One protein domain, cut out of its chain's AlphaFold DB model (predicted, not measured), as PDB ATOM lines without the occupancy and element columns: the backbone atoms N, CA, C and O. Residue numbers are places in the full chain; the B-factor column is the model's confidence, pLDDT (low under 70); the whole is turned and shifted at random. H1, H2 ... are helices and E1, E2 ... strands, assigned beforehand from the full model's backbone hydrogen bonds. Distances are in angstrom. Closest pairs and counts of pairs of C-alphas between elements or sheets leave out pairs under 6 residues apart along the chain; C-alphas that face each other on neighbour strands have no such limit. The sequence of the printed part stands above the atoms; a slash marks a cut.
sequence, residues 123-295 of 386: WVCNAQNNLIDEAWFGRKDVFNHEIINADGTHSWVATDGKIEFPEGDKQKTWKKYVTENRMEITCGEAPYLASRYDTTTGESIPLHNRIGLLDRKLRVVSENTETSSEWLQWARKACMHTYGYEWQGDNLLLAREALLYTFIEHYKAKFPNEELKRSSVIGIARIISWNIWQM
ATOM      1  N   TRP A 123      -1.022 -52.124  26.868       96.12
ATOM      2  CA  TRP A 123      -1.743 -50.888  27.181       96.12
ATOM      3  C   TRP A 123      -1.056 -50.072  28.291       96.12
ATOM      4  O   TRP A 123      -1.049 -48.844  28.222       96.12
ATOM      5  N   VAL A 124      -0.418 -50.727  29.271       97.00
ATOM      6  CA  VAL A 124       0.353 -50.051  30.330       97.00
ATOM      7  C   VAL A 124       1.628 -49.458  29.741       97.00
ATOM      8  O   VAL A 124       1.928 -48.285  29.973       97.00
ATOM      9  N   CYS A 125       2.352 -50.245  28.934       97.56
ATOM     10  CA  CYS A 125       3.522 -49.758  28.203       97.56
ATOM     11  C   CYS A 125       3.163 -48.555  27.322       97.56
ATOM     12  O   CYS A 125       3.895 -47.567  27.287       97.56
ATOM     13  N   ASN A 126       2.012 -48.614  26.648       98.38
ATOM     14  CA  ASN A 126       1.516 -47.539  25.808       98.38
ATOM     15  C   ASN A 126       1.260 -46.253  26.599       98.38
ATOM     16  O   ASN A 126       1.793 -45.210  26.224       98.38
ATOM     17  N   ALA A 127       0.506 -46.343  27.698       98.06
ATOM     18  CA  ALA A 127       0.190 -45.202  28.552       98.06
ATOM     19  C   ALA A 127       1.464 -44.512  29.066       98.06
ATOM     20  O   ALA A 127       1.611 -43.293  29.001       98.06
ATOM     21  N   GLN A 128       2.451 -45.290  29.511       98.00
ATOM     22  CA  GLN A 128       3.715 -44.739  30.003       98.00
ATOM     23  C   GLN A 128       4.584 -44.145  28.886       98.00
ATOM     24  O   GLN A 128       5.159 -43.070  29.067       98.00
ATOM     25  N   ASN A 129       4.651 -44.781  27.713       98.50
ATOM     26  CA  ASN A 129       5.339 -44.200  26.558       98.50
ATOM     27  C   ASN A 129       4.650 -42.908  26.085       98.50
ATOM     28  O   ASN A 129       5.335 -41.960  25.697       98.50
ATOM     29  N   ASN A 130       3.317 -42.829  26.170       98.62
ATOM     30  CA  ASN A 130       2.564 -41.609  25.886       98.62
ATOM     31  C   ASN A 130       2.972 -40.478  26.828       98.62
ATOM     32  O   ASN A 130       3.289 -39.410  26.328       98.62
ATOM     33  N   LEU A 131       3.105 -40.705  28.140       98.38
ATOM     34  CA  LEU A 131       3.576 -39.665  29.072       98.38
ATOM     35  C   LEU A 131       4.946 -39.079  28.681       98.38
ATOM     36  O   LEU A 131       5.164 -37.868  28.777       98.38
ATOM     37  N   ILE A 132       5.870 -39.925  28.211       97.19
ATOM     38  CA  ILE A 132       7.200 -39.492  27.757       97.19
ATOM     39  C   ILE A 132       7.091 -38.625  26.498       97.19
ATOM     40  O   ILE A 132       7.775 -37.603  26.381       97.19
ATOM     41  N   ASP A 133       6.248 -39.027  25.551       98.06
ATOM     42  CA  ASP A 133       6.040 -38.275  24.319       98.06
ATOM     43  C   ASP A 133       5.249 -36.991  24.560       98.06
ATOM     44  O   ASP A 133       5.609 -35.958  24.009       98.06
ATOM     45  N   GLU A 134       4.255 -36.993  25.442       97.88
ATOM     46  CA  GLU A 134       3.523 -35.795  25.855       97.88
ATOM     47  C   GLU A 134       4.466 -34.739  26.426       97.88
ATOM     48  O   GLU A 134       4.438 -33.582  26.002       97.88
ATOM     49  N   ALA A 135       5.368 -35.146  27.322       97.19
ATOM     50  CA  ALA A 135       6.392 -34.263  27.865       97.19
ATOM     51  C   ALA A 135       7.357 -33.750  26.777       97.19
ATOM     52  O   ALA A 135       7.842 -32.617  26.845       97.19
ATOM     53  N   TRP A 136       7.648 -34.560  25.752       97.38
ATOM     54  CA  TRP A 136       8.531 -34.145  24.666       97.38
ATOM     55  C   TRP A 136       7.834 -33.216  23.660       97.38
ATOM     56  O   TRP A 136       8.422 -32.211  23.272       97.38
ATOM     57  N   PHE A 137       6.608 -33.509  23.241       97.25
ATOM     58  CA  PHE A 137       5.880 -32.743  22.225       97.25
ATOM     59  C   PHE A 137       5.100 -31.556  22.803       97.25
ATOM     60  O   PHE A 137       4.762 -30.641  22.057       97.25
ATOM     61  N   GLY A 138       4.820 -31.549  24.109       96.25
ATOM     62  CA  GLY A 138       3.990 -30.533  24.762       96.25
ATOM     63  C   GLY A 138       2.493 -30.675  24.464       96.25
ATOM     64  O   GLY A 138       1.737 -29.733  24.686       96.25
ATOM     65  N   ARG A 139       2.061 -31.829  23.939       96.75
ATOM     66  CA  ARG A 139       0.659 -32.136  23.630       96.75
ATOM     67  C   ARG A 139       0.374 -33.627  23.770       96.75
ATOM     68  O   ARG A 139       1.276 -34.443  23.601       96.75
ATOM     69  N   LYS A 140      -0.898 -33.944  24.007       97.50
ATOM     70  CA  LYS A 140      -1.429 -35.310  24.024       97.50
ATOM     71  C   LYS A 140      -1.526 -35.917  22.635       97.50
ATOM     72  O   LYS A 140      -1.378 -35.216  21.625       97.50
ATOM     73  N   ASP A 141      -1.777 -37.222  22.627       96.62
ATOM     74  CA  ASP A 141      -2.195 -37.969  21.447       96.62
ATOM     75  C   ASP A 141      -1.232 -37.813  20.262       96.62
ATOM     76  O   ASP A 141      -1.596 -37.447  19.141       96.62
ATOM     77  N   VAL A 142       0.060 -38.001  20.524       98.19
ATOM     78  CA  VAL A 142       1.081 -37.889  19.478       98.19
ATOM     79  C   VAL A 142       1.015 -39.108  18.564       98.19
ATOM     80  O   VAL A 142       0.815 -38.969  17.360       98.19
ATOM     81  N   PHE A 143       1.157 -40.305  19.136       98.38
ATOM     82  CA  PHE A 143       1.259 -41.552  18.374       98.38
ATOM     83  C   PHE A 143      -0.024 -42.382  18.365       98.38
ATOM     84  O   PHE A 143      -0.229 -43.158  17.434       98.38
ATOM     85  N   ASN A 144      -0.864 -42.248  19.389       98.31
ATOM     86  CA  ASN A 144      -2.143 -42.938  19.510       98.31
ATOM     87  C   ASN A 144      -3.040 -42.243  20.543       98.31
ATOM     88  O   ASN A 144      -2.562 -41.407  21.309       98.31
ATOM     89  N   HIS A 145      -4.308 -42.644  20.549       97.12
ATOM     90  CA  HIS A 145      -5.317 -42.301  21.543       97.12
ATOM     91  C   HIS A 145      -5.630 -43.527  22.405       97.12
ATOM     92  O   HIS A 145      -5.979 -44.580  21.865       97.12
ATOM     93  N   GLU A 146      -5.538 -43.393  23.726       97.00
ATOM     94  CA  GLU A 146      -5.925 -44.440  24.680       97.00
ATOM     95  C   GLU A 146      -7.451 -44.525  24.825       97.00
ATOM     96  O   GLU A 146      -8.145 -43.508  24.889       97.00
ATOM     97  N   ILE A 147      -7.984 -45.747  24.894       96.75
ATOM     98  CA  ILE A 147      -9.417 -46.038  24.975       96.75
ATOM     99  C   ILE A 147      -9.673 -46.986  26.149       96.75
ATOM    100  O   ILE A 147      -8.971 -47.980  26.331       96.75
ATOM    101  N   ILE A 148     -10.716 -46.691  26.926       95.88
ATOM    102  CA  ILE A 148     -11.299 -47.623  27.894       95.88
ATOM    103  C   ILE A 148     -12.585 -48.164  27.271       95.88
ATOM    104  O   ILE A 148     -13.516 -47.404  26.994       95.88
ATOM    105  N   ASN A 149     -12.620 -49.466  27.010       94.50
ATOM    106  CA  ASN A 149     -13.760 -50.141  26.404       94.50
ATOM    107  C   ASN A 149     -14.907 -50.291  27.418       94.50
ATOM    108  O   ASN A 149     -14.724 -50.166  28.631       94.50
ATOM    109  N   ALA A 150     -16.110 -50.595  26.926       95.06
ATOM    110  CA  ALA A 150     -17.303 -50.729  27.768       95.06
ATOM    111  C   ALA A 150     -17.194 -51.840  28.834       95.06
ATOM    112  O   ALA A 150     -17.860 -51.765  29.864       95.06
ATOM    113  N   ASP A 151     -16.362 -52.856  28.596       93.62
ATOM    114  CA  ASP A 151     -16.075 -53.952  29.528       93.62
ATOM    115  C   ASP A 151     -14.944 -53.630  30.528       93.62
ATOM    116  O   ASP A 151     -14.573 -54.479  31.336       93.62
ATOM    117  N   GLY A 152     -14.405 -52.406  30.494       92.56
ATOM    118  CA  GLY A 152     -13.307 -51.953  31.347       92.56
ATOM    119  C   GLY A 152     -11.913 -52.345  30.852       92.56
ATOM    120  O   GLY A 152     -10.931 -52.014  31.514       92.56
ATOM    121  N   THR A 153     -11.794 -53.025  29.709       92.00
ATOM    122  CA  THR A 153     -10.488 -53.307  29.099       92.00
ATOM    123  C   THR A 153      -9.891 -52.052  28.463       92.00
ATOM    124  O   THR A 153     -10.608 -51.138  28.053       92.00
ATOM    125  N   HIS A 154      -8.563 -52.003  28.368       94.75
ATOM    126  CA  HIS A 154      -7.835 -50.890  27.766       94.75
ATOM    127  C   HIS A 154      -7.376 -51.248  26.350       94.75
ATOM    128  O   HIS A 154      -6.850 -52.335  26.112       94.75
ATOM    129  N   SER A 155      -7.542 -50.319  25.415       95.00
ATOM    130  CA  SER A 155      -7.056 -50.411  24.036       95.00
ATOM    131  C   SER A 155      -6.531 -49.049  23.575       95.00
ATOM    132  O   SER A 155      -6.512 -48.081  24.339       95.00
ATOM    133  N   TRP A 156      -6.048 -48.956  22.339       97.62
ATOM    134  CA  TRP A 156      -5.659 -47.683  21.739       97.62
ATOM    135  C   TRP A 156      -5.891 -47.695  20.231       97.62
ATOM    136  O   TRP A 156      -5.968 -48.753  19.606       97.62
ATOM    137  N   VAL A 157      -5.975 -46.503  19.648       97.31
ATOM    138  CA  VAL A 157      -6.051 -46.297  18.197       97.31
ATOM    139  C   VAL A 157      -4.880 -45.426  17.772       97.31
ATOM    140  O   VAL A 157      -4.696 -44.334  18.307       97.31
ATOM    141  N   ALA A 158      -4.066 -45.915  16.836       97.44
ATOM    142  CA  ALA A 158      -2.934 -45.165  16.303       97.44
ATOM    143  C   ALA A 158      -3.385 -43.869  15.613       97.44
ATOM    144  O   ALA A 158      -4.440 -43.825  14.983       97.44
ATOM    145  N   THR A 159      -2.577 -42.813  15.718       97.56
ATOM    146  CA  THR A 159      -2.829 -41.569  14.985       97.56
ATOM    147  C   THR A 159      -2.555 -41.758  13.500       97.56
ATOM    148  O   THR A 159      -1.511 -42.296  13.121       97.56
ATOM    149  N   ASP A 160      -3.454 -41.260  12.660       93.19
ATOM    150  CA  ASP A 160      -3.269 -41.255  11.213       93.19
ATOM    151  C   ASP A 160      -2.360 -40.112  10.749       93.19
ATOM    152  O   ASP A 160      -2.238 -39.064  11.385       93.19
ATOM    153  N   GLY A 161      -1.747 -40.304   9.583       93.56
ATOM    154  CA  GLY A 161      -0.926 -39.283   8.946       93.56
ATOM    155  C   GLY A 161       0.437 -39.073   9.606       93.56
ATOM    156  O   GLY A 161       0.935 -39.891  10.384       93.56
ATOM    157  N   LYS A 162       1.081 -37.978   9.202       96.69
ATOM    158  CA  LYS A 162       2.443 -37.632   9.602       96.69
ATOM    159  C   LYS A 162       2.451 -36.970  10.978       96.69
ATOM    160  O   LYS A 162       1.683 -36.044  11.214       96.69
ATOM    161  N   ILE A 163       3.376 -37.381  11.843       98.00
ATOM    162  CA  ILE A 163       3.570 -36.761  13.154       98.00
ATOM    163  C   ILE A 163       4.031 -35.311  12.993       98.00
ATOM    164  O   ILE A 163       5.098 -35.026  12.438       98.00
ATOM    165  N   GLU A 164       3.228 -34.396  13.526       96.75
ATOM    166  CA  GLU A 164       3.533 -32.969  13.568       96.75
ATOM    167  C   GLU A 164       4.476 -32.638  14.727       96.75
ATOM    168  O   GLU A 164       4.231 -33.010  15.881       96.75
ATOM    169  N   PHE A 165       5.546 -31.912  14.403       96.88
ATOM    170  CA  PHE A 165       6.553 -31.428  15.346       96.88
ATOM    171  C   PHE A 165       6.350 -29.932  15.626       96.88
ATOM    172  O   PHE A 165       5.915 -29.222  14.719       96.88
ATOM    173  N   PRO A 166       6.699 -29.430  16.828       92.50
ATOM    174  CA  PRO A 166       6.570 -28.012  17.162       92.50
ATOM    175  C   PRO A 166       7.260 -27.094  16.141       92.50
ATOM    176  O   PRO A 166       8.466 -27.204  15.896       92.50
ATOM    177  N   GLU A 167       6.501 -26.174  15.540       89.19
ATOM    178  CA  GLU A 167       7.039 -25.221  14.568       89.19
ATOM    179  C   GLU A 167       7.975 -24.202  15.231       89.19
ATOM    180  O   GLU A 167       7.750 -23.736  16.346       89.19
ATOM    181  N   GLY A 168       9.053 -23.833  14.535       88.19
ATOM    182  CA  GLY A 168       9.994 -22.801  14.988       88.19
ATOM    183  C   GLY A 168      10.974 -23.224  16.092       88.19
ATOM    184  O   GLY A 168      11.980 -22.539  16.290       88.19
ATOM    185  N   ASP A 169      10.768 -24.366  16.756       92.31
ATOM    186  CA  ASP A 169      11.672 -24.860  17.799       92.31
ATOM    187  C   ASP A 169      12.779 -25.765  17.225       92.31
ATOM    188  O   ASP A 169      12.603 -26.951  16.924       92.31
ATOM    189  N   LYS A 170      13.993 -25.211  17.125       92.25
ATOM    190  CA  LYS A 170      15.186 -25.925  16.634       92.25
ATOM    191  C   LYS A 170      15.618 -27.098  17.530       92.25
ATOM    192  O   LYS A 170      16.393 -27.944  17.074       92.25
ATOM    193  N   GLN A 171      15.161 -27.161  18.780       92.75
ATOM    194  CA  GLN A 171      15.427 -28.269  19.702       92.75
ATOM    195  C   GLN A 171      14.357 -29.365  19.645       92.75
ATOM    196  O   GLN A 171      14.648 -30.494  20.036       92.75
ATOM    197  N   LYS A 172      13.179 -29.091  19.076       95.19
ATOM    198  CA  LYS A 172      12.068 -30.050  18.944       95.19
ATOM    199  C   LYS A 172      11.846 -30.494  17.496       95.19
ATOM    200  O   LYS A 172      10.727 -30.603  17.011       95.19
ATOM    201  N   THR A 173      12.934 -30.811  16.794       97.75
ATOM    202  CA  THR A 173      12.861 -31.389  15.439       97.75
ATOM    203  C   THR A 173      12.717 -32.911  15.477       97.75
ATOM    204  O   THR A 173      13.159 -33.561  16.425       97.75
ATOM    205  N   TRP A 174      12.212 -33.520  14.399       98.19
ATOM    206  CA  TRP A 174      12.129 -34.984  14.288       98.19
ATOM    207  C   TRP A 174      13.484 -35.679  14.458       98.19
ATOM    208  O   TRP A 174      13.583 -36.741  15.070       98.19
ATOM    209  N   LYS A 175      14.562 -35.044  13.982       98.25
ATOM    210  CA  LYS A 175      15.933 -35.540  14.146       98.25
ATOM    211  C   LYS A 175      16.324 -35.591  15.620       98.25
ATOM    212  O   LYS A 175      16.938 -36.567  16.034       98.25
ATOM    213  N   LYS A 176      15.942 -34.566  16.394       98.12
ATOM    214  CA  LYS A 176      16.167 -34.496  17.845       98.12
ATOM    215  C   LYS A 176      15.393 -35.583  18.580       98.12
ATOM    216  O   LYS A 176      15.999 -36.261  19.398       98.12
ATOM    217  N   TYR A 177      14.129 -35.812  18.217       98.50
ATOM    218  CA  TYR A 177      13.322 -36.906  18.769       98.50
ATOM    219  C   TYR A 177      13.955 -38.282  18.518       98.50
ATOM    220  O   TYR A 177      14.161 -39.066  19.440       98.50
ATOM    221  N   VAL A 178      14.347 -38.556  17.269       98.50
ATOM    222  CA  VAL A 178      14.970 -39.833  16.882       98.50
ATOM    223  C   VAL A 178      16.284 -40.085  17.632       98.50
ATOM    224  O   VAL A 178      16.588 -41.230  17.977       98.50
ATOM    225  N   THR A 179      17.062 -39.033  17.898       97.88
ATOM    226  CA  THR A 179      18.332 -39.113  18.639       97.88
ATOM    227  C   THR A 179      18.192 -38.868  20.139       97.88
ATOM    228  O   THR A 179      19.199 -38.680  20.813       97.88
ATOM    229  N   GLU A 180      16.975 -38.841  20.676       96.81
ATOM    230  CA  GLU A 180      16.777 -38.730  22.115       96.81
ATOM    231  C   GLU A 180      17.072 -40.080  22.775       96.81
ATOM    232  O   GLU A 180      16.560 -41.120  22.342       96.81
ATOM    233  N   ASN A 181      17.906 -40.080  23.816       96.62
ATOM    234  CA  ASN A 181      18.241 -41.317  24.512       96.62
ATOM    235  C   ASN A 181      17.020 -41.820  25.288       96.62
ATOM    236  O   ASN A 181      16.387 -41.091  26.056       96.62
ATOM    237  N   ARG A 182      16.684 -43.091  25.069       97.50
ATOM    238  CA  ARG A 182      15.624 -43.804  25.783       97.50
ATOM    239  C   ARG A 182      16.175 -45.128  26.270       97.50
ATOM    240  O   ARG A 182      16.872 -45.799  25.511       97.50
ATOM    241  N   MET A 183      15.883 -45.468  27.518       97.19
ATOM    242  CA  MET A 183      16.345 -46.703  28.131       97.19
ATOM    243  C   MET A 183      15.199 -47.390  28.861       97.19
ATOM    244  O   MET A 183      14.537 -46.750  29.673       97.19
ATOM    245  N   GLU A 184      15.007 -48.676  28.592       97.44
ATOM    246  CA  GLU A 184      14.174 -49.556  29.410       97.44
ATOM    247  C   GLU A 184      15.080 -50.299  30.400       97.44
ATOM    248  O   GLU A 184      15.968 -51.054  30.003       97.44
ATOM    249  N   ILE A 185      14.919 -50.030  31.694       94.81
ATOM    250  CA  ILE A 185      15.668 -50.734  32.743       94.81
ATOM    251  C   ILE A 185      15.035 -52.100  32.995       94.81
ATOM    252  O   ILE A 185      13.814 -52.198  32.920       94.81
ATOM    253  N   THR A 186      15.846 -53.124  33.295       94.06
ATOM    254  CA  THR A 186      15.371 -54.507  33.541       94.06
ATOM    255  C   THR A 186      14.331 -54.933  32.502       94.06
ATOM    256  O   THR A 186      13.172 -55.178  32.827       94.06
ATOM    257  N   CYS A 187      14.727 -54.868  31.231       95.06
ATOM    258  CA  CYS A 187      13.792 -54.794  30.118       95.06
ATOM    259  C   CYS A 187      13.048 -56.101  29.837       95.06
ATOM    260  O   CYS A 187      12.097 -56.081  29.065       95.06
ATOM    261  N   GLY A 188      13.462 -57.247  30.387       94.06
ATOM    262  CA  GLY A 188      12.907 -58.541  29.997       94.06
ATOM    263  C   GLY A 188      12.977 -58.716  28.476       94.06
ATOM    264  O   GLY A 188      14.056 -58.619  27.894       94.06
ATOM    265  N   GLU A 189      11.818 -58.894  27.836       94.38
ATOM    266  CA  GLU A 189      11.638 -59.000  26.374       94.38
ATOM    267  C   GLU A 189      11.534 -57.630  25.651       94.38
ATOM    268  O   GLU A 189      11.298 -57.564  24.446       94.38
ATOM    269  N   ALA A 190      11.746 -56.530  26.377       96.69
ATOM    270  CA  ALA A 190      11.721 -55.127  25.955       96.69
ATOM    271  C   ALA A 190      10.384 -54.587  25.386       96.69
ATOM    272  O   ALA A 190      10.390 -53.911  24.344       96.69
ATOM    273  N   PRO A 191       9.231 -54.817  26.055       96.44
ATOM    274  CA  PRO A 191       7.924 -54.365  25.573       96.44
ATOM    275  C   PRO A 191       7.776 -52.838  25.476       96.44
ATOM    276  O   PRO A 191       6.952 -52.362  24.689       96.44
ATOM    277  N   TYR A 192       8.566 -52.045  26.217       98.00
ATOM    278  CA  TYR A 192       8.549 -50.585  26.067       98.00
ATOM    279  C   TYR A 192       9.368 -50.112  24.871       98.00
ATOM    280  O   TYR A 192       9.087 -49.035  24.338       98.00
ATOM    281  N   LEU A 193      10.374 -50.874  24.434       98.56
ATOM    282  CA  LEU A 193      11.209 -50.523  23.284       98.56
ATOM    283  C   LEU A 193      10.627 -51.025  21.960       98.56
ATOM    284  O   LEU A 193      10.625 -50.259  20.995       98.56
ATOM    285  N   ALA A 194      10.152 -52.270  21.910       97.62
ATOM    286  CA  ALA A 194       9.643 -52.924  20.707       97.62
ATOM    287  C   ALA A 194       8.407 -53.767  21.042       97.62
ATOM    288  O   ALA A 194       8.501 -54.790  21.712       97.62
ATOM    289  N   SER A 195       7.237 -53.367  20.548       95.25
ATOM    290  CA  SER A 195       5.967 -53.998  20.930       95.25
ATOM    291  C   SER A 195       5.424 -54.862  19.792       95.25
ATOM    292  O   SER A 195       4.429 -54.514  19.156       95.25
ATOM    293  N   ARG A 196       6.115 -55.963  19.472       94.62
ATOM    294  CA  ARG A 196       5.683 -56.885  18.400       94.62
ATOM    295  C   ARG A 196       4.424 -57.674  18.778       94.62
ATOM    296  O   ARG A 196       3.665 -58.058  17.894       94.62
ATOM    297  N   TYR A 197       4.200 -57.875  20.071       94.44
ATOM    298  CA  TYR A 197       3.076 -58.597  20.658       94.44
ATOM    299  C   TYR A 197       2.797 -58.076  22.067       94.44
ATOM    300  O   TYR A 197       3.639 -57.398  22.660       94.44
ATOM    301  N   ASP A 198       1.627 -58.413  22.602       93.94
ATOM    302  CA  ASP A 198       1.327 -58.202  24.014       93.94
ATOM    303  C   ASP A 198       1.953 -59.315  24.862       93.94
ATOM    304  O   ASP A 198       1.685 -60.497  24.656       93.94
ATOM    305  N   THR A 199       2.803 -58.946  25.824       89.69
ATOM    306  CA  THR A 199       3.564 -59.919  26.634       89.69
ATOM    307  C   THR A 199       2.700 -60.741  27.594       89.69
ATOM    308  O   THR A 199       3.170 -61.742  28.128       89.69
ATOM    309  N   THR A 200       1.436 -60.359  27.801       88.00
ATOM    310  CA  THR A 200       0.487 -61.074  28.664       88.00
ATOM    311  C   THR A 200      -0.444 -62.006  27.898       88.00
ATOM    312  O   THR A 200      -0.848 -63.033  28.443       88.00
ATOM    313  N   THR A 201      -0.772 -61.688  26.641       88.75
ATOM    314  CA  THR A 201      -1.673 -62.512  25.812       88.75
ATOM    315  C   THR A 201      -0.950 -63.284  24.709       88.75
ATOM    316  O   THR A 201      -1.455 -64.302  24.241       88.75
ATOM    317  N   GLY A 202       0.234 -62.828  24.296       89.44
ATOM    318  CA  GLY A 202       0.962 -63.341  23.135       89.44
ATOM    319  C   GLY A 202       0.349 -62.919  21.800       89.44
ATOM    320  O   GLY A 202       0.782 -63.397  20.751       89.44
ATOM    321  N   GLU A 203      -0.654 -62.039  21.811       91.38
ATOM    322  CA  GLU A 203      -1.294 -61.554  20.595       91.38
ATOM    323  C   GLU A 203      -0.370 -60.590  19.851       91.38
ATOM    324  O   GLU A 203       0.143 -59.625  20.417       91.38
ATOM    325  N   SER A 204      -0.168 -60.845  18.558       94.38
ATOM    326  CA  SER A 204       0.634 -59.983  17.691       94.38
ATOM    327  C   SER A 204       0.016 -58.590  17.569       94.38
ATOM    328  O   SER A 204      -1.174 -58.446  17.287       94.38
ATOM    329  N   ILE A 205       0.856 -57.558  17.644       96.00
ATOM    330  CA  ILE A 205       0.460 -56.164  17.442       96.00
ATOM    331  C   ILE A 205       0.859 -55.740  16.019       96.00
ATOM    332  O   ILE A 205       2.054 -55.724  15.685       96.00
ATOM    333  N   PRO A 206      -0.113 -55.380  15.155       95.44
ATOM    334  CA  PRO A 206       0.167 -54.889  13.810       95.44
ATOM    335  C   PRO A 206       1.108 -53.686  13.827       95.44
ATOM    336  O   PRO A 206       0.978 -52.820  14.685       95.44
ATOM    337  N   LEU A 207       2.001 -53.588  12.835       95.50
ATOM    338  CA  LEU A 207       3.048 -52.556  12.773       95.50
ATOM    339  C   LEU A 207       2.528 -51.127  13.018       95.50
ATOM    340  O   LEU A 207       3.146 -50.368  13.756       95.50
ATOM    341  N   HIS A 208       1.379 -50.775  12.430       95.00
ATOM    342  CA  HIS A 208       0.768 -49.448  12.573       95.00
ATOM    343  C   HIS A 208       0.270 -49.144  13.998       95.00
ATOM    344  O   HIS A 208       0.178 -47.979  14.363       95.00
ATOM    345  N   ASN A 209      -0.006 -50.177  14.800       96.88
ATOM    346  CA  ASN A 209      -0.487 -50.071  16.178       96.88
ATOM    347  C   ASN A 209       0.622 -50.235  17.222       96.88
ATOM    348  O   ASN A 209       0.329 -50.180  18.414       96.88
ATOM    349  N   ARG A 210       1.878 -50.459  16.817       97.81
ATOM    350  CA  ARG A 210       2.971 -50.678  17.769       97.81
ATOM    351  C   ARG A 210       3.300 -49.409  18.554       97.81
ATOM    352  O   ARG A 210       3.313 -48.302  18.019       97.81
ATOM    353  N   ILE A 211       3.582 -49.598  19.837       98.12
ATOM    354  CA  ILE A 211       3.738 -48.555  20.854       98.12
ATOM    355  C   ILE A 211       5.175 -48.411  21.350       98.12
ATOM    356  O   ILE A 211       5.446 -47.474  22.103       98.12
ATOM    357  N   GLY A 212       6.080 -49.311  20.955       98.38
ATOM    358  CA  GLY A 212       7.467 -49.315  21.407       98.38
ATOM    359  C   GLY A 212       8.199 -48.010  21.080       98.38
ATOM    360  O   GLY A 212       7.966 -47.385  20.047       98.38
ATOM    361  N   LEU A 213       9.120 -47.574  21.937       98.69
ATOM    362  CA  LEU A 213       9.898 -46.350  21.714       98.69
ATOM    363  C   LEU A 213      10.748 -46.432  20.435       98.69
ATOM    364  O   LEU A 213      10.924 -45.422  19.751       98.69
ATOM    365  N   LEU A 214      11.252 -47.619  20.071       98.88
ATOM    366  CA  LEU A 214      11.914 -47.819  18.781       98.88
ATOM    367  C   LEU A 214      10.905 -47.787  17.630       98.88
ATOM    368  O   LEU A 214      11.197 -47.152  16.617       98.88
ATOM    369  N   ASP A 215       9.725 -48.398  17.785       98.62
ATOM    370  CA  ASP A 215       8.646 -48.339  16.790       98.62
ATOM    371  C   ASP A 215       8.254 -46.889  16.475       98.62
ATOM    372  O   ASP A 215       8.232 -46.487  15.312       98.62
ATOM    373  N   ARG A 216       8.043 -46.068  17.510       98.69
ATOM    374  CA  ARG A 216       7.719 -44.637  17.386       98.69
ATOM    375  C   ARG A 216       8.823 -43.871  16.659       98.69
ATOM    376  O   ARG A 216       8.553 -43.110  15.728       98.69
ATOM    377  N   LYS A 217      10.092 -44.112  17.013       98.88
ATOM    378  CA  LYS A 217      11.240 -43.514  16.312       98.88
ATOM    379  C   LYS A 217      11.300 -43.939  14.844       98.88
ATOM    380  O   LYS A 217      11.535 -43.091  13.987       98.88
ATOM    381  N   LEU A 218      11.099 -45.219  14.534       98.88
ATOM    382  CA  LEU A 218      11.154 -45.729  13.162       98.88
ATOM    383  C   LEU A 218       9.960 -45.269  12.317       98.88
ATOM    384  O   LEU A 218      10.156 -44.974  11.138       98.88
ATOM    385  N   ARG A 219       8.773 -45.094  12.912       98.44
ATOM    386  CA  ARG A 219       7.642 -44.393  12.286       98.44
ATOM    387  C   ARG A 219       8.042 -42.969  11.894       98.44
ATOM    388  O   ARG A 219       7.957 -42.615  10.719       98.44
ATOM    389  N   VAL A 220       8.586 -42.189  12.835       98.75
ATOM    390  CA  VAL A 220       9.058 -40.817  12.569       98.75
ATOM    391  C   VAL A 220      10.112 -40.787  11.457       98.75
ATOM    392  O   VAL A 220      10.052 -39.923  10.582       98.75
ATOM    393  N   VAL A 221      11.063 -41.728  11.437       98.81
ATOM    394  CA  VAL A 221      12.047 -41.840  10.345       98.81
ATOM    395  C   VAL A 221      11.357 -42.135   9.009       98.81
ATOM    396  O   VAL A 221      11.635 -41.462   8.014       98.81
ATOM    397  N   SER A 222      10.435 -43.098   8.975       98.56
ATOM    398  CA  SER A 222       9.683 -43.482   7.774       98.56
ATOM    399  C   SER A 222       8.862 -42.332   7.186       98.56
ATOM    400  O   SER A 222       8.783 -42.196   5.967       98.56
ATOM    401  N   GLU A 223       8.288 -41.475   8.023       98.31
ATOM    402  CA  GLU A 223       7.487 -40.317   7.602       98.31
ATOM    403  C   GLU A 223       8.322 -39.109   7.140       98.31
ATOM    404  O   GLU A 223       7.807 -38.188   6.497       98.31
ATOM    405  N   ASN A 224       9.611 -39.079   7.487       98.50
ATOM    406  CA  ASN A 224      10.505 -37.947   7.226       98.50
ATOM    407  C   ASN A 224      11.644 -38.258   6.252       98.50
ATOM    408  O   ASN A 224      12.511 -37.411   6.053       98.50
ATOM    409  N   THR A 225      11.645 -39.443   5.644       98.38
ATOM    410  CA  THR A 225      12.651 -39.844   4.658       98.38
ATOM    411  C   THR A 225      11.995 -40.436   3.417       98.38
ATOM    412  O   THR A 225      10.959 -41.110   3.478       98.38
ATOM    413  N   GLU A 226      12.609 -40.167   2.270       97.38
ATOM    414  CA  GLU A 226      12.109 -40.617   0.968       97.38
ATOM    415  C   GLU A 226      12.926 -41.778   0.412       97.38
ATOM    416  O   GLU A 226      12.374 -42.691  -0.193       97.38
ATOM    417  N   THR A 227      14.242 -41.763   0.637       98.25
ATOM    418  CA  THR A 227      15.150 -42.764   0.076       98.25
ATOM    419  C   THR A 227      15.559 -43.794   1.119       98.25
ATOM    420  O   THR A 227      15.809 -43.475   2.281       98.25
ATOM    421  N   SER A 228      15.730 -45.034   0.673       97.88
ATOM    422  CA  SER A 228      16.244 -46.150   1.473       97.88
ATOM    423  C   SER A 228      17.598 -45.847   2.128       97.88
ATOM    424  O   SER A 228      17.829 -46.199   3.285       97.88
ATOM    425  N   SER A 229      18.478 -45.099   1.453       97.75
ATOM    426  CA  SER A 229      19.764 -44.670   2.022       97.75
ATOM    427  C   SER A 229      19.594 -43.711   3.205       97.75
ATOM    428  O   SER A 229      20.243 -43.887   4.239       97.75
ATOM    429  N   GLU A 230      18.741 -42.694   3.064       98.38
ATOM    430  CA  GLU A 230      18.471 -41.732   4.135       98.38
ATOM    431  C   GLU A 230      17.737 -42.395   5.307       98.38
ATOM    432  O   GLU A 230      18.111 -42.200   6.466       98.38
ATOM    433  N   TRP A 231      16.753 -43.246   5.010       98.75
ATOM    434  CA  TRP A 231      16.038 -44.014   6.024       98.75
ATOM    435  C   TRP A 231      17.000 -44.879   6.841       98.75
ATOM    436  O   TRP A 231      17.011 -44.799   8.065       98.75
ATOM    437  N   LEU A 232      17.886 -45.642   6.184       98.69
ATOM    438  CA  LEU A 232      18.866 -46.500   6.862       98.69
ATOM    439  C   LEU A 232      19.823 -45.698   7.750       98.69
ATOM    440  O   LEU A 232      20.209 -46.161   8.827       98.69
ATOM    441  N   GLN A 233      20.200 -44.489   7.329       98.44
ATOM    442  CA  GLN A 233      21.030 -43.596   8.131       98.44
ATOM    443  C   GLN A 233      20.332 -43.201   9.440       98.44
ATOM    444  O   GLN A 233      20.952 -43.266  10.507       98.44
ATOM    445  N   TRP A 234      19.061 -42.802   9.375       98.75
ATOM    446  CA  TRP A 234      18.313 -42.338  10.543       98.75
ATOM    447  C   TRP A 234      17.753 -43.472  11.400       98.75
ATOM    448  O   TRP A 234      17.783 -43.363  12.622       98.75
ATOM    449  N   ALA A 235      17.378 -44.605  10.813       98.81
ATOM    450  CA  ALA A 235      17.024 -45.819  11.543       98.81
ATOM    451  C   ALA A 235      18.219 -46.353  12.349       98.81
ATOM    452  O   ALA A 235      18.088 -46.707  13.522       98.81
ATOM    453  N   ARG A 236      19.432 -46.302  11.777       98.69
ATOM    454  CA  ARG A 236      20.672 -46.591  12.515       98.69
ATOM    455  C   ARG A 236      20.843 -45.653  13.710       98.69
ATOM    456  O   ARG A 236      21.274 -46.102  14.770       98.69
ATOM    457  N   LYS A 237      20.512 -44.365  13.563       98.56
ATOM    458  CA  LYS A 237      20.534 -43.401  14.673       98.56
ATOM    459  C   LYS A 237      19.466 -43.710  15.721       98.56
ATOM    460  O   LYS A 237      19.815 -43.689  16.893       98.56
ATOM    461  N   ALA A 238      18.244 -44.070  15.330       98.81
ATOM    462  CA  ALA A 238      17.195 -44.498  16.258       98.81
ATOM    463  C   ALA A 238      17.664 -45.668  17.139       98.81
ATOM    464  O   ALA A 238      17.571 -45.599  18.364       98.81
ATOM    465  N   CYS A 239      18.268 -46.691  16.521       98.75
ATOM    466  CA  CYS A 239      18.817 -47.848  17.230       98.75
ATOM    467  C   CYS A 239      19.972 -47.452  18.165       98.75
ATOM    468  O   CYS A 239      20.020 -47.914  19.296       98.75
ATOM    469  N   MET A 240      20.875 -46.559  17.731       98.38
ATOM    470  CA  MET A 240      21.989 -46.072  18.564       98.38
ATOM    471  C   MET A 240      21.536 -45.334  19.832       98.38
ATOM    472  O   MET A 240      22.298 -45.323  20.790       98.38
ATOM    473  N   HIS A 241      20.339 -44.738  19.849       98.44
ATOM    474  CA  HIS A 241      19.810 -43.964  20.988       98.44
ATOM    475  C   HIS A 241      18.686 -44.701  21.734       98.44
ATOM    476  O   HIS A 241      17.868 -44.084  22.417       98.44
ATOM    477  N   THR A 242      18.599 -46.017  21.565       98.69
ATOM    478  CA  THR A 242      17.621 -46.873  22.240       98.69
ATOM    479  C   THR A 242      18.383 -47.942  23.000       98.69
ATOM    480  O   THR A 242      19.201 -48.633  22.396       98.69
ATOM    481  N   TYR A 243      18.166 -48.016  24.309       98.50
ATOM    482  CA  TYR A 243      18.970 -48.781  25.255       98.50
ATOM    483  C   TYR A 243      18.097 -49.638  26.165       98.50
ATOM    484  O   TYR A 243      16.925 -49.344  26.374       98.50
ATOM    485  N   GLY A 244      18.701 -50.649  26.767       98.25
ATOM    486  CA  GLY A 244      18.089 -51.431  27.823       98.25
ATOM    487  C   GLY A 244      19.081 -52.405  28.430       98.25
ATOM    488  O   GLY A 244      20.180 -52.604  27.907       98.25
ATOM    489  N   TYR A 245      18.718 -52.998  29.553       98.19
ATOM    490  CA  TYR A 245      19.522 -54.055  30.143       98.19
ATOM    491  C   TYR A 245      18.645 -55.086  30.824       98.19
ATOM    492  O   TYR A 245      17.568 -54.758  31.312       98.19
ATOM    493  N   GLU A 246      19.141 -56.312  30.892       97.50
ATOM    494  CA  GLU A 246      18.434 -57.442  31.488       97.50
ATOM    495  C   GLU A 246      19.428 -58.358  32.213       97.50
ATOM    496  O   GLU A 246      20.604 -58.423  31.851       97.50
ATOM    497  N   TRP A 247      18.974 -59.043  33.259       97.00
ATOM    498  CA  TRP A 247      19.752 -60.048  33.970       97.00
ATOM    499  C   TRP A 247      19.858 -61.339  33.160       97.00
ATOM    500  O   TRP A 247      20.954 -61.864  32.965       97.00
ATOM    501  N   GLN A 248      18.723 -61.869  32.708       96.56
ATOM    502  CA  GLN A 248      18.634 -63.210  32.129       96.56
ATOM    503  C   GLN A 248      18.963 -63.196  30.635       96.56
ATOM    504  O   GLN A 248      18.388 -62.427  29.865       96.56
ATOM    505  N   GLY A 249      19.911 -64.036  30.214       97.75
ATOM    506  CA  GLY A 249      20.454 -63.980  28.854       97.75
ATOM    507  C   GLY A 249      19.453 -64.372  27.771       97.75
ATOM    508  O   GLY A 249      19.527 -63.868  26.655       97.75
ATOM    509  N   ASP A 250      18.495 -65.231  28.098       95.88
ATOM    510  CA  ASP A 250      17.425 -65.637  27.191       95.88
ATOM    511  C   ASP A 250      16.392 -64.520  26.970       95.88
ATOM    512  O   ASP A 250      16.083 -64.205  25.825       95.88
ATOM    513  N   ASN A 251      15.936 -63.851  28.035       95.69
ATOM    514  CA  ASN A 251      15.093 -62.651  27.922       95.69
ATOM    515  C   ASN A 251      15.817 -61.542  27.144       95.69
ATOM    516  O   ASN A 251      15.252 -60.926  26.241       95.69
ATOM    517  N   LEU A 252      17.103 -61.341  27.439       98.19
ATOM    518  CA  LEU A 252      17.938 -60.379  26.733       98.19
ATOM    519  C   LEU A 252      18.047 -60.702  25.233       98.19
ATOM    520  O   LEU A 252      18.035 -59.780  24.416       98.19
ATOM    521  N   LEU A 253      18.165 -61.979  24.852       98.50
ATOM    522  CA  LEU A 253      18.196 -62.380  23.444       98.50
ATOM    523  C   LEU A 253      16.862 -62.073  22.751       98.50
ATOM    524  O   LEU A 253      16.885 -61.419  21.709       98.50
ATOM    525  N   LEU A 254      15.729 -62.419  23.375       97.31
ATOM    526  CA  LEU A 254      14.388 -62.098  22.867       97.31
ATOM    527  C   LEU A 254      14.216 -60.590  22.630       97.31
ATOM    528  O   LEU A 254      13.782 -60.171  21.557       97.31
ATOM    529  N   ALA A 255      14.644 -59.753  23.580       98.19
ATOM    530  CA  ALA A 255      14.644 -58.301  23.408       98.19
ATOM    531  C   ALA A 255      15.504 -57.858  22.208       98.19
ATOM    532  O   ALA A 255      15.085 -57.046  21.377       98.19
ATOM    533  N   ARG A 256      16.725 -58.397  22.081       98.75
ATOM    534  CA  ARG A 256      17.643 -58.065  20.978       98.75
ATOM    535  C   ARG A 256      17.059 -58.451  19.614       98.75
ATOM    536  O   ARG A 256      17.205 -57.696  18.649       98.75
ATOM    537  N   GLU A 257      16.388 -59.589  19.531       98.12
ATOM    538  CA  GLU A 257      15.708 -60.068  18.329       98.12
ATOM    539  C   GLU A 257      14.480 -59.229  17.992       98.12
ATOM    540  O   GLU A 257      14.344 -58.791  16.847       98.12
ATOM    541  N   ALA A 258      13.649 -58.903  18.986       97.81
ATOM    542  CA  ALA A 258      12.484 -58.043  18.817       97.81
ATOM    543  C   ALA A 258      12.870 -56.674  18.238       97.81
ATOM    544  O   ALA A 258      12.234 -56.202  17.290       97.81
ATOM    545  N   LEU A 259      13.953 -56.059  18.727       98.75
ATOM    546  CA  LEU A 259      14.467 -54.800  18.180       98.75
ATOM    547  C   LEU A 259      14.986 -54.957  16.741       98.75
ATOM    548  O   LEU A 259      14.768 -54.072  15.906       98.75
ATOM    549  N   LEU A 260      15.668 -56.066  16.430       98.69
ATOM    550  CA  LEU A 260      16.180 -56.320  15.083       98.69
ATOM    551  C   LEU A 260      15.034 -56.505  14.083       98.69
ATOM    552  O   LEU A 260      15.043 -55.872  13.027       98.69
ATOM    553  N   TYR A 261      14.048 -57.336  14.415       97.88
ATOM    554  CA  TYR A 261      12.890 -57.585  13.556       97.88
ATOM    555  C   TYR A 261      12.034 -56.334  13.407       97.88
ATOM    556  O   TYR A 261      11.644 -56.014  12.290       97.88
ATOM    557  N   THR A 262      11.872 -55.538  14.466       98.38
ATOM    558  CA  THR A 262      11.224 -54.220  14.389       98.38
ATOM    559  C   THR A 262      11.904 -53.323  13.349       98.38
ATOM    560  O   THR A 262      11.242 -52.762  12.476       98.38
ATOM    561  N   PHE A 263      13.240 -53.245  13.344       98.62
ATOM    562  CA  PHE A 263      13.974 -52.525  12.297       98.62
ATOM    563  C   PHE A 263      13.695 -53.072  10.882       98.62
ATOM    564  O   PHE A 263      13.480 -52.287   9.954       98.62
ATOM    565  N   ILE A 264      13.695 -54.398  10.704       97.81
ATOM    566  CA  ILE A 264      13.471 -55.031   9.395       97.81
ATOM    567  C   ILE A 264      12.030 -54.794   8.911       97.81
ATOM    568  O   ILE A 264      11.834 -54.450   7.744       97.81
ATOM    569  N   GLU A 265      11.035 -54.933   9.788       97.25
ATOM    570  CA  GLU A 265       9.612 -54.756   9.479       97.25
ATOM    571  C   GLU A 265       9.305 -53.322   9.045       97.25
ATOM    572  O   GLU A 265       8.699 -53.124   7.991       97.25
ATOM    573  N   HIS A 266       9.797 -52.313   9.775       98.12
ATOM    574  CA  HIS A 266       9.629 -50.910   9.371       98.12
ATOM    575  C   HIS A 266      10.312 -50.609   8.029       98.12
ATOM    576  O   HIS A 266       9.734 -49.913   7.190       98.12
ATOM    577  N   TYR A 267      11.503 -51.166   7.776       98.19
ATOM    578  CA  TYR A 267      12.165 -51.009   6.476       98.19
ATOM    579  C   TYR A 267      11.333 -51.615   5.342       98.19
ATOM    580  O   TYR A 267      11.132 -50.977   4.310       98.19
ATOM    581  N   LYS A 268      10.839 -52.843   5.526       96.06
ATOM    582  CA  LYS A 268      10.052 -53.555   4.513       96.06
ATOM    583  C   LYS A 268       8.685 -52.926   4.281       96.06
ATOM    584  O   LYS A 268       8.239 -52.903   3.138       96.06
ATOM    585  N   ALA A 269       8.063 -52.360   5.312       96.25
ATOM    586  CA  ALA A 269       6.830 -51.597   5.167       96.25
ATOM    587  C   ALA A 269       7.042 -50.321   4.335       96.25
ATOM    588  O   ALA A 269       6.226 -50.007   3.472       96.25
ATOM    589  N   LYS A 270       8.155 -49.606   4.550       97.19
ATOM    590  CA  LYS A 270       8.470 -48.377   3.809       97.19
ATOM    591  C   LYS A 270       8.958 -48.646   2.380       97.19
ATOM    592  O   LYS A 270       8.600 -47.901   1.469       97.19
ATOM    593  N   PHE A 271       9.759 -49.693   2.177       97.12
ATOM    594  CA  PHE A 271      10.382 -50.035   0.894       97.12
ATOM    595  C   PHE A 271      10.114 -51.503   0.508       97.12
ATOM    596  O   PHE A 271      11.041 -52.318   0.470       97.12
ATOM    597  N   PRO A 272       8.861 -51.873   0.181       94.00
ATOM    598  CA  PRO A 272       8.483 -53.271  -0.066       94.00
ATOM    599  C   PRO A 272       9.207 -53.894  -1.267       94.00
ATOM    600  O   PRO A 272       9.455 -55.099  -1.289       94.00
ATOM    601  N   ASN A 273       9.590 -53.066  -2.242       92.56
ATOM    602  CA  ASN A 273      10.250 -53.495  -3.475       92.56
ATOM    603  C   ASN A 273      11.783 -53.388  -3.421       92.56
ATOM    604  O   ASN A 273      12.444 -53.723  -4.404       92.56
ATOM    605  N   GLU A 274      12.362 -52.921  -2.307       93.50
ATOM    606  CA  GLU A 274      13.814 -52.811  -2.155       93.50
ATOM    607  C   GLU A 274      14.406 -53.950  -1.314       93.50
ATOM    608  O   GLU A 274      13.839 -54.451  -0.329       93.50
ATOM    609  N   GLU A 275      15.606 -54.370  -1.709       90.94
ATOM    610  CA  GLU A 275      16.380 -55.355  -0.969       90.94
ATOM    611  C   GLU A 275      17.119 -54.691   0.201       90.94
ATOM    612  O   GLU A 275      17.944 -53.790   0.019       90.94
ATOM    613  N   LEU A 276      16.861 -55.182   1.415       93.06
ATOM    614  CA  LEU A 276      17.589 -54.754   2.602       93.06
ATOM    615  C   LEU A 276      18.990 -55.364   2.580       93.06
ATOM    616  O   LEU A 276      19.158 -56.578   2.661       93.06
ATOM    617  N   LYS A 277      20.015 -54.514   2.511       92.94
ATOM    618  CA  LYS A 277      21.410 -54.970   2.494       92.94
ATOM    619  C   LYS A 277      21.750 -55.737   3.775       92.94
ATOM    620  O   LYS A 277      21.611 -55.200   4.874       92.94
ATOM    621  N   ARG A 278      22.324 -56.937   3.636       93.81
ATOM    622  CA  ARG A 278      22.801 -57.755   4.772       93.81
ATOM    623  C   ARG A 278      23.750 -57.001   5.701       93.81
ATOM    624  O   ARG A 278      23.630 -57.088   6.917       93.81
ATOM    625  N   SER A 279      24.646 -56.188   5.139       95.69
ATOM    626  CA  SER A 279      25.576 -55.359   5.916       95.69
ATOM    627  C   SER A 279      24.870 -54.342   6.821       95.69
ATOM    628  O   SER A 279      25.389 -54.024   7.894       95.69
ATOM    629  N   SER A 280      23.679 -53.865   6.438       97.19
ATOM    630  CA  SER A 280      22.836 -53.033   7.301       97.19
ATOM    631  C   SER A 280      22.314 -53.841   8.486       97.19
ATOM    632  O   SER A 280      22.464 -53.387   9.616       97.19
ATOM    633  N   VAL A 281      21.795 -55.052   8.254       98.00
ATOM    634  CA  VAL A 281      21.277 -55.946   9.312       98.00
ATOM    635  C   VAL A 281      22.377 -56.313  10.315       98.00
ATOM    636  O   VAL A 281      22.199 -56.114  11.513       98.00
ATOM    637  N   ILE A 282      23.561 -56.718   9.840       98.25
ATOM    638  CA  ILE A 282      24.736 -56.987  10.695       98.25
ATOM    639  C   ILE A 282      25.123 -55.732  11.499       98.25
ATOM    640  O   ILE A 282      25.473 -55.802  12.680       98.25
ATOM    641  N   GLY A 283      25.072 -54.561  10.859       97.94
ATOM    642  CA  GLY A 283      25.366 -53.281  11.493       97.94
ATOM    643  C   GLY A 283      24.395 -52.931  12.623       97.94
ATOM    644  O   GLY A 283      24.849 -52.449  13.661       97.94
ATOM    645  N   ILE A 284      23.099 -53.186  12.430       98.69
ATOM    646  CA  ILE A 284      22.054 -52.984  13.439       98.69
ATOM    647  C   ILE A 284      22.175 -54.011  14.565       98.69
ATOM    648  O   ILE A 284      22.208 -53.602  15.719       98.69
ATOM    649  N   ALA A 285      22.380 -55.298  14.264       98.75
ATOM    650  CA  ALA A 285      22.605 -56.332  15.279       98.75
ATOM    651  C   ALA A 285      23.793 -55.996  16.200       98.75
ATOM    652  O   ALA A 285      23.717 -56.150  17.417       98.75
ATOM    653  N   ARG A 286      24.878 -55.437  15.640       98.12
ATOM    654  CA  ARG A 286      26.008 -54.924  16.433       98.12
ATOM    655  C   ARG A 286      25.617 -53.747  17.333       98.12
ATOM    656  O   ARG A 286      26.174 -53.627  18.419       98.12
ATOM    657  N   ILE A 287      24.771 -52.828  16.866       98.62
ATOM    658  CA  ILE A 287      24.315 -51.685  17.675       98.62
ATOM    659  C   ILE A 287      23.437 -52.185  18.817       98.62
ATOM    660  O   ILE A 287      23.682 -51.821  19.961       98.62
ATOM    661  N   ILE A 288      22.487 -53.064  18.503       98.88
ATOM    662  CA  ILE A 288      21.578 -53.677  19.467       98.88
ATOM    663  C   ILE A 288      22.364 -54.394  20.568       98.88
ATOM    664  O   ILE A 288      22.134 -54.102  21.733       98.88
ATOM    665  N   SER A 289      23.361 -55.229  20.250       98.56
ATOM    666  CA  SER A 289      24.119 -55.923  21.307       98.56
ATOM    667  C   SER A 289      24.994 -55.012  22.171       98.56
ATOM    668  O   SER A 289      25.327 -55.378  23.293       98.56
ATOM    669  N   TRP A 290      25.353 -53.816  21.689       98.00
ATOM    670  CA  TRP A 290      25.991 -52.780  22.515       98.00
ATOM    671  C   TRP A 290      25.005 -52.041  23.423       98.00
ATOM    672  O   TRP A 290      25.408 -51.571  24.484       98.00
ATOM    673  N   ASN A 291      23.762 -51.885  22.975       98.44
ATOM    674  CA  ASN A 291      22.769 -51.023  23.609       98.44
ATOM    675  C   ASN A 291      21.789 -51.767  24.516       98.44
ATOM    676  O   ASN A 291      21.234 -51.144  25.413       98.44
ATOM    677  N   ILE A 292      21.588 -53.058  24.270       98.75
ATOM    678  CA  ILE A 292      20.768 -53.975  25.054       98.75
ATOM    679  C   ILE A 292      21.739 -54.975  25.686       98.75
ATOM    680  O   ILE A 292      22.187 -55.884  24.988       98.75
ATOM    681  N   TRP A 293      22.182 -54.778  26.931       98.56
ATOM    682  CA  TRP A 293      23.293 -55.554  27.528       98.56
ATOM    683  C   TRP A 293      22.904 -56.321  28.797       98.56
ATOM    684  O   TRP A 293      21.934 -55.981  29.466       98.56
ATOM    685  N   GLN A 294      23.681 -57.357  29.135       98.56
ATOM    686  CA  GLN A 294      23.431 -58.179  30.318       98.56
ATOM    687  C   GLN A 294      23.967 -57.493  31.584       98.56
ATOM    688  O   GLN A 294      25.142 -57.108  31.624       98.56
ATOM    689  N   MET A 295      23.128 -57.294  32.603       97.19
ATOM    690  CA  MET A 295      23.513 -56.561  33.814       97.19
ATOM    691  C   MET A 295      22.652 -56.893  35.035       97.19
ATOM    692  O   MET A 295      21.431 -56.970  34.955       97.19
TER     693      MET A 295
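This is residues 123 to 295 of the 386 residues of the protein "Putative type II restriction endonuclease" of Prevotella bryantii B14 (UniProt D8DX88). Four helices, H3, H4, H5 and H6, make a bundle, and a small sheet of three strands, E3, E4 and E5, sits at one end of it, its strands running along the first part of H5. On the H3 side, H1 and the strand hairpin of E1 and E2 form a smaller second part, while the short H2 packs on H3. The printed part has 173 residues, with six named helices and five named strands in the order H1, E1, E2, H2, E3, H3, H4, E4, H5, H6, E5. The sheet of three runs E3, E4, E5 and is parallel, the pair E1 and E2 is antiparallel, and the class is mixed, helices and strands. The whole is compact, with a radius of gyration of the C-alphas of 15.7 A and spans of 47 by 43 by 31 A.

Begin at the inner strand of the sheet, E4, residues 242 to 246. Over residues 242 to 244 it pairs with the edge strand E3, residues 182 to 184, parallel at 18 degrees; look for N 243 and O 182, 2.8 A apart. Over residues 244 to 246 it pairs with the other edge strand, E5, residues 292 to 294, parallel at 20 degrees, with N 293 and O 244 at 3.1 A; the pairing is staggered. H5, residues 249 to 270, is on the sheet at a height of 11.7 A, over E4 and E5 and along the strands, at 3 degrees to E4 on the local plane; H5 and the sheet make two layers, a helix on one face of a sheet. H3, residues 213 to 224, and H6, residues 278 to 291, only graze the sheet. With H4, residues 228 to 240, the helices H3, H5 and H6 form an up-and-down bundle, each running against the one before it in the chain. H3 and H4, a helical hairpin, touch at a shallow tilt of 25 degrees, opposite ways, closest at the C-alphas of Lys 217 and Ala 238, 6.0 A. H5 touches H6 with residues 256 to 264 alone, at a steep tilt of 42 degrees, opposite ways, in a second helical hairpin; their closest C-alphas are those of Arg 256 and Ile 288, 6.1 A. H3 and H5 touch at Ser 222 and Lys 270, whose C-alphas, the closest, are 6.4 A apart. H4 and H6 touch, closest at the C-alphas of Met 240 and Ile 287, 6.1 A. E3, H3 H4, E4 and E4, H5 H6, E5 are strand-helix-strand units, parallel neighbour strands joined through helices, with right-handed crossovers. H2, residues 174 to 178, touches H3, closest at the C-alphas of Val 178 and Lys 217, 5.3 A. H1, residues 123 to 137, is close to but not clearly touching H3, closest at the C-alphas of Asn 129 and Leu 213, 7.0 A. E1, residues 144 to 148, and E2, residues 154 to 158, are an antiparallel hairpin, with N 145 and O 157 at 2.8 A. In the six helices each O i to N i+4 pair is within hydrogen-bond range.

Find C-alpha 242 at (17.621, -46.873, 22.240); E4 runs 14.1 A from there. C-alpha 249 at (20.454, -63.980, 28.854) begins H5, 31.8 A long. H6 spans 20.0 A, H4 18.0 A and H3 16.8 A. H1 starts at C-alpha 123, (-1.743, -50.888, 27.181), and spans 20.3 A.

The C-alphas of Ala 150 and Ser 279 are the two farthest apart, at 48.3 A. The printed part has no cut. Its long links are residues 159 to 173, from E2 to H2, and residues 185 to 212, from E3 to H3. The mean pLDDT of the printed part is 96.7, and no printed residue is under 70.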